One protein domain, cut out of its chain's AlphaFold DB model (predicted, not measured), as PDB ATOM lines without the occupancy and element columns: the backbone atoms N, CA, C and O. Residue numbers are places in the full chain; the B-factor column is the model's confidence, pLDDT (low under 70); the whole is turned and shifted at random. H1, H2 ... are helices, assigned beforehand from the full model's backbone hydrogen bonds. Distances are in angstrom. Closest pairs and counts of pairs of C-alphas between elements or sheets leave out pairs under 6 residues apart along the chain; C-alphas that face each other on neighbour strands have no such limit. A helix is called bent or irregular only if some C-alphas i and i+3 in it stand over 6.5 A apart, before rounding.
ATOM      1  N   LEU A   6     179.337 157.434 152.496       90.06
ATOM      2  CA  LEU A   6     179.817 157.479 151.117       90.06
ATOM      3  C   LEU A   6     181.041 156.575 150.846       90.06
ATOM      4  O   LEU A   6     180.987 155.812 149.882       90.06
ATOM      5  N   PRO A   7     182.103 156.559 151.683       90.94
ATOM      6  CA  PRO A   7     183.247 155.671 151.445       90.94
ATOM      7  C   PRO A   7     182.896 154.186 151.608       90.94
ATOM      8  O   PRO A   7     183.428 153.344 150.892       90.94
ATOM      9  N   GLN A   8     181.965 153.855 152.507       91.75
ATOM     10  CA  GLN A   8     181.510 152.478 152.733       91.75
ATOM     11  C   GLN A   8     180.714 151.961 151.531       91.75
ATOM     12  O   GLN A   8     180.905 150.829 151.101       91.75
ATOM     13  N   VAL A   9     179.860 152.813 150.957       93.62
ATOM     14  CA  VAL A   9     179.109 152.501 149.735       93.62
ATOM     15  C   VAL A   9     180.055 152.340 148.546       93.62
ATOM     16  O   VAL A   9     179.928 151.371 147.803       93.62
ATOM     17  N   ALA A  10     181.037 153.230 148.389       94.62
ATOM     18  CA  ALA A  10     182.029 153.121 147.320       94.62
ATOM     19  C   ALA A  10     182.846 151.821 147.419       94.62
ATOM     20  O   ALA A  10     183.037 151.136 146.417       94.62
ATOM     21  N   LEU A  11     183.265 151.441 148.632       95.50
ATOM     22  CA  LEU A  11     183.932 150.163 148.882       95.50
ATOM     23  C   LEU A  11     183.028 148.971 148.559       95.50
ATOM     24  O   LEU A  11     183.472 148.052 147.881       95.50
ATOM     25  N   ALA A  12     181.766 148.988 148.990       95.88
ATOM     26  CA  ALA A  12     180.825 147.906 148.708       95.88
ATOM     27  C   ALA A  12     180.599 147.713 147.200       95.88
ATOM     28  O   ALA A  12     180.616 146.584 146.714       95.88
ATOM     29  N   ILE A  13     180.454 148.811 146.450       96.38
ATOM     30  CA  ILE A  13     180.342 148.772 144.986       96.38
ATOM     31  C   ILE A  13     181.632 148.219 144.374       96.38
ATOM     32  O   ILE A  13     181.572 147.322 143.535       96.38
ATOM     33  N   GLY A  14     182.793 148.709 144.818       96.88
ATOM     34  CA  GLY A  14     184.093 148.258 144.322       96.88
ATOM     35  C   GLY A  14     184.312 146.759 144.527       96.88
ATOM     36  O   GLY A  14     184.686 146.059 143.587       96.88
ATOM     37  N   VAL A  15     184.008 146.250 145.724       97.06
ATOM     38  CA  VAL A  15     184.079 144.815 146.030       97.06
ATOM     39  C   VAL A  15     183.094 144.036 145.163       97.06
ATOM     40  O   VAL A  15     183.494 143.055 144.549       97.06
ATOM     41  N   GLY A  16     181.843 144.491 145.036       96.56
ATOM     42  CA  GLY A  16     180.834 143.814 144.218       96.56
ATOM     43  C   GLY A  16     181.242 143.674 142.748       96.56
ATOM     44  O   GLY A  16     181.150 142.584 142.183       96.56
ATOM     45  N   VAL A  17     181.757 144.749 142.142       97.00
ATOM     46  CA  VAL A  17     182.255 144.726 140.755       97.00
ATOM     47  C   VAL A  17     183.470 143.809 140.629       97.00
ATOM     48  O   VAL A  17     183.518 142.980 139.721       97.00
ATOM     49  N   ALA A  18     184.428 143.907 141.555       97.00
ATOM     50  CA  ALA A  18     185.613 143.059 141.544       97.00
ATOM     51  C   ALA A  18     185.247 141.573 141.669       97.00
ATOM     52  O   ALA A  18     185.745 140.754 140.900       97.00
ATOM     53  N   THR A  19     184.333 141.210 142.571       96.94
ATOM     54  CA  THR A  19     183.844 139.831 142.699       96.94
ATOM     55  C   THR A  19     183.138 139.368 141.423       96.94
ATOM     56  O   THR A  19     183.382 138.255 140.962       96.94
ATOM     57  N   GLY A  20     182.313 140.220 140.809       95.19
ATOM     58  CA  GLY A  20     181.672 139.928 139.525       95.19
ATOM     59  C   GLY A  20     182.677 139.549 138.433       95.19
ATOM     60  O   GLY A  20     182.526 138.515 137.785       95.19
ATOM     61  N   ILE A  21     183.733 140.350 138.276       96.81
ATOM     62  CA  ILE A  21     184.743 140.175 137.221       96.81
ATOM     63  C   ILE A  21     185.687 139.006 137.522       96.81
ATOM     64  O   ILE A  21     185.953 138.183 136.652       96.81
ATOM     65  N   TYR A  22     186.209 138.910 138.745       95.94
ATOM     66  CA  TYR A  22     187.265 137.943 139.058       95.94
ATOM     67  C   TYR A  22     186.747 136.567 139.467       95.94
ATOM     68  O   TYR A  22     187.468 135.587 139.311       95.94
ATOM     69  N   VAL A  23     185.521 136.478 139.990       94.81
ATOM     70  CA  VAL A  23     184.950 135.212 140.468       94.81
ATOM     71  C   VAL A  23     183.862 134.727 139.523       94.81
ATOM     72  O   VAL A  23     183.959 133.629 138.987       94.81
ATOM     73  N   PHE A  24     182.832 135.535 139.274       95.19
ATOM     74  CA  PHE A  24     181.659 135.054 138.540       95.19
ATOM     75  C   PHE A  24     181.880 134.956 137.031       95.19
ATOM     76  O   PHE A  24     181.471 133.969 136.427       95.19
ATOM     77  N   GLN A  25     182.550 135.929 136.415       94.50
ATOM     78  CA  GLN A  25     182.813 135.909 134.976       94.50
ATOM     79  C   GLN A  25     183.561 134.646 134.495       94.50
ATOM     80  O   GLN A  25     183.097 134.044 133.523       94.50
ATOM     81  N   PRO A  26     184.669 134.189 135.124       95.12
ATOM     82  CA  PRO A  26     185.330 132.957 134.693       95.12
ATOM     83  C   PRO A  26     184.467 131.715 134.935       95.12
ATOM     84  O   PRO A  26     184.447 130.839 134.077       95.12
ATOM     85  N   LEU A  27     183.711 131.658 136.039       92.25
ATOM     86  CA  LEU A  27     182.812 130.535 136.330       92.25
ATOM     87  C   LEU A  27     181.686 130.417 135.299       92.25
ATOM     88  O   LEU A  27     181.400 129.325 134.823       92.25
ATOM     89  N   ILE A  28     181.073 131.540 134.917       90.88
ATOM     90  CA  ILE A  28     180.026 131.561 133.888       90.88
ATOM     91  C   ILE A  28     180.608 131.147 132.539       90.88
ATOM     92  O   ILE A  28     180.000 130.353 131.830       90.88
ATOM     93  N   LYS A  29     181.805 131.635 132.195       92.25
ATOM     94  CA  LYS A  29     182.475 131.259 130.947       92.25
ATOM     95  C   LYS A  29     182.827 129.771 130.914       92.25
ATOM     96  O   LYS A  29     182.675 129.133 129.880       92.25
ATOM     97  N   GLN A  30     183.285 129.221 132.036       90.00
ATOM     98  CA  GLN A  30     183.549 127.792 132.174       90.00
ATOM     99  C   GLN A  30     182.254 126.986 132.018       90.00
ATOM    100  O   GLN A  30     182.221 126.039 131.239       90.00
ATOM    101  N   TYR A  31     181.175 127.404 132.683       87.38
ATOM    102  CA  TYR A  31     179.864 126.780 132.533       87.38
ATOM    103  C   TYR A  31     179.399 126.793 131.074       87.38
ATOM    104  O   TYR A  31     179.053 125.751 130.536       87.38
ATOM    105  N   GLU A  32     179.470 127.943 130.401       88.75
ATOM    106  CA  GLU A  32     179.099 128.080 128.990       88.75
ATOM    107  C   GLU A  32     179.910 127.143 128.079       88.75
ATOM    108  O   GLU A  32     179.353 126.548 127.156       88.75
ATOM    109  N   GLN A  33     181.209 126.976 128.348       88.06
ATOM    110  CA  GLN A  33     182.065 126.035 127.621       88.06
ATOM    111  C   GLN A  33     181.656 124.578 127.855       88.06
ATOM    112  O   GLN A  33     181.626 123.792 126.908       88.06
ATOM    113  N   GLU A  34     181.330 124.219 129.095       86.31
ATOM    114  CA  GLU A  34     180.936 122.861 129.476       86.31
ATOM    115  C   GLU A  34     179.541 122.492 128.956       86.31
ATOM    116  O   GLU A  34     179.319 121.357 128.535       86.31
ATOM    117  N   THR A  35     178.608 123.442 128.931       84.56
ATOM    118  CA  THR A  35     177.214 123.214 128.528       84.56
ATOM    119  C   THR A  35     176.902 123.663 127.101       84.56
ATOM    120  O   THR A  35     175.747 123.604 126.670       84.56
ATOM    121  N   LYS A  36     177.908 124.130 126.348       83.12
ATOM    122  CA  LYS A  36     177.761 124.691 124.989       83.12
ATOM    123  C   LYS A  36     176.720 125.820 124.926       83.12
ATOM    124  O   LYS A  36     175.941 125.900 123.977       83.12
ATOM    125  N   GLY A  37     176.656 126.650 125.965       74.56
ATOM    126  CA  GLY A  37     175.668 127.729 126.085       74.56
ATOM    127  C   GLY A  37     174.228 127.260 126.324       74.56
ATOM    128  O   GLY A  37     173.296 128.057 126.234       74.56
ATOM    129  N   THR A  38     174.025 125.979 126.635       79.06
ATOM    130  CA  THR A  38     172.731 125.450 127.078       79.06
ATOM    131  C   THR A  38     172.684 125.359 128.604       79.06
ATOM    132  O   THR A  38     173.687 125.543 129.289       79.06
ATOM    133  N   TRP A  39     171.516 125.060 129.166       76.12
ATOM    134  CA  TRP A  39     171.385 124.767 130.600       76.12
ATOM    135  C   TRP A  39     171.567 123.276 130.916       76.12
ATOM    136  O   TRP A  39     171.183 122.814 131.989       76.12
ATOM    137  N   VAL A  40     172.100 122.505 129.965       76.56
ATOM    138  CA  VAL A  40     172.260 121.057 130.074       76.56
ATOM    139  C   VAL A  40     173.720 120.749 130.351       76.56
ATOM    140  O   VAL A  40     174.598 121.010 129.531       76.56
ATOM    141  N   LEU A  41     173.976 120.183 131.528       75.62
ATOM    142  CA  LEU A  41     175.279 119.616 131.840       75.62
ATOM    143  C   LEU A  41     175.500 118.358 130.987       75.62
ATOM    144  O   LEU A  41     174.549 117.599 130.783       75.62
ATOM    145  N   PRO A  42     176.738 118.064 130.553       70.31
ATOM    146  CA  PRO A  42     177.039 116.850 129.790       70.31
ATOM    147  C   PRO A  42     176.552 115.564 130.476       70.31
ATOM    148  O   PRO A  42     176.085 114.635 129.825       70.31
ATOM    149  N   THR A  43     176.595 115.524 131.810       74.75
ATOM    150  CA  THR A  43     176.101 114.398 132.619       74.75
ATOM    151  C   THR A  43     174.579 114.218 132.541       74.75
ATOM    152  O   THR A  43     174.074 113.112 132.726       74.75
ATOM    153  N   ASP A  44     173.837 115.286 132.249       77.38
ATOM    154  CA  ASP A  44     172.379 115.265 132.145       77.38
ATOM    155  C   ASP A  44     171.881 114.928 130.732       77.38
ATOM    156  O   ASP A  44     170.704 114.589 130.584       77.38
ATOM    157  N   GLU A  45     172.741 114.943 129.703       76.94
ATOM    158  CA  GLU A  45     172.354 114.601 128.324       76.94
ATOM    159  C   GLU A  45     171.781 113.175 128.236       76.94
ATOM    160  O   GLU A  45     170.701 112.963 127.677       76.94
ATOM    161  N   GLU A  46     172.437 112.192 128.863       79.31
ATOM    162  CA  GLU A  46     171.947 110.805 128.894       79.31
ATOM    163  C   GLU A  46     170.622 110.668 129.655       79.31
ATOM    164  O   GLU A  46     169.756 109.862 129.294       79.31
ATOM    165  N   ARG A  47     170.447 111.459 130.723       81.00
ATOM    166  CA  ARG A  47     169.220 111.462 131.525       81.00
ATOM    167  C   ARG A  47     168.059 112.049 130.729       81.00
ATOM    168  O   ARG A  47     166.971 111.475 130.734       81.00
ATOM    169  N   LEU A  48     168.291 113.158 130.030       81.62
ATOM    170  CA  LEU A  48     167.299 113.815 129.181       81.62
ATOM    171  C   LEU A  48     166.910 112.940 127.990       81.62
ATOM    172  O   LEU A  48     165.717 112.807 127.716       81.62
ATOM    173  N   LYS A  49     167.878 112.262 127.363       81.50
ATOM    174  CA  LYS A  49     167.619 111.308 126.280       81.50
ATOM    175  C   LYS A  49     166.698 110.170 126.734       81.50
ATOM    176  O   LYS A  49     165.687 109.903 126.092       81.50
ATOM    177  N   LYS A  50     166.958 109.579 127.908       83.94
ATOM    178  CA  LYS A  50     166.075 108.556 128.509       83.94
ATOM    179  C   LYS A  50     164.669 109.078 128.819       83.94
ATOM    180  O   LYS A  50     163.708 108.314 128.755       83.94
ATOM    181  N   ILE A  51     164.529 110.348 129.205       84.50
ATOM    182  CA  ILE A  51     163.221 110.967 129.469       84.50
ATOM    183  C   ILE A  51     162.456 111.201 128.157       84.50
ATOM    184  O   ILE A  51     161.253 110.945 128.118       84.50
ATOM    185  N   GLN A  52     163.134 111.645 127.094       85.38
ATOM    186  CA  GLN A  52     162.544 111.796 125.757       85.38
ATOM    187  C   GLN A  52     162.082 110.450 125.188       85.38
ATOM    188  O   GLN A  52     160.914 110.317 124.837       85.38
ATOM    189  N   GLU A  53     162.935 109.423 125.219       85.38
ATOM    190  CA  GLU A  53     162.604 108.072 124.737       85.38
ATOM    191  C   GLU A  53     161.400 107.446 125.467       85.38
ATOM    192  O   GLU A  53     160.661 106.651 124.890       85.38
ATOM    193  N   ARG A  54     161.176 107.796 126.744       83.44
ATOM    194  CA  ARG A  54     159.983 107.370 127.502       83.44
ATOM    195  C   ARG A  54     158.717 108.147 127.154       83.44
ATOM    196  O   ARG A  54     157.643 107.628 127.418       83.44
ATOM    197  N   ARG A  55     158.823 109.383 126.660       79.81
ATOM    198  CA  ARG A  55     157.659 110.190 126.253       79.81
ATOM    199  C   ARG A  55     157.150 109.835 124.860       79.81
ATOM    200  O   ARG A  55     155.992 110.104 124.576       79.81
ATOM    201  N   GLU A  56     158.015 109.296 124.005       74.75
ATOM    202  CA  GLU A  56     157.683 108.922 122.623       74.75
ATOM    203  C   GLU A  56     157.144 107.483 122.485       74.75
ATOM    204  O   GLU A  56     156.741 107.087 121.392       74.75
ATOM    205  N   LYS A  57     157.120 106.709 123.579       57.94
ATOM    206  CA  LYS A  57     156.457 105.398 123.687       57.94
ATOM    207  C   LYS A  57     155.077 105.527 124.316       57.94
ATOM    208  O   LYS A  57     154.191 104.761 123.882       57.94
TER     209      LYS A  57
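Overview. This is residues 6 to 57 of the 57 residues of an uncharacterized protein of Rhizopus delemar (strain RA 99-880 / ATCC MYA-4621 / FGSC 9543 / NRRL 43880) (UniProt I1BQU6). From the first printed residue, follow one long helix, H1, kinked near residue 25, through a short link into a shorter helix, H2, which turns off steeply but runs onward, making a thin rod. Residues 6 to 27 and 49 to 57 stand free. The 52 printed residues have two named helices and no named strand: all helix, extended, with a radius of gyration of the C-alphas of 19.1 A and spans of 63 by 18 by 13 A.

Arrangement. H1, residues 6 to 35, has a kink of 29 degrees. A short link of 6 residues leads to H2, residues 42 to 55, only just irregular: C-alphas 43 and 46 are 6.6 A apart. H1 and H2 are close but not clearly touching; their closest C-alphas, of Thr 35 and Pro 42, are 6.5 A apart. They run the same way at a steep tilt of 62 degrees. O i to N i+4 pairs are within hydrogen-bond range in 23 of 26 for H1 and 8 of 10 for H2.

Along the chain. Find C-alpha 6 at (179.817, 157.479, 151.117); H1 runs 41.1 A to C-alpha 35. H2 runs 20.8 A from C-alpha 42 to C-alpha 55 at (157.659, 110.190, 126.253).

Size, cuts and confidence. The two farthest C-alphas, of Pro 7 and Lys 57, are 63.4 A apart. The printed part has no cut; pLDDT is under 70 at residue 57.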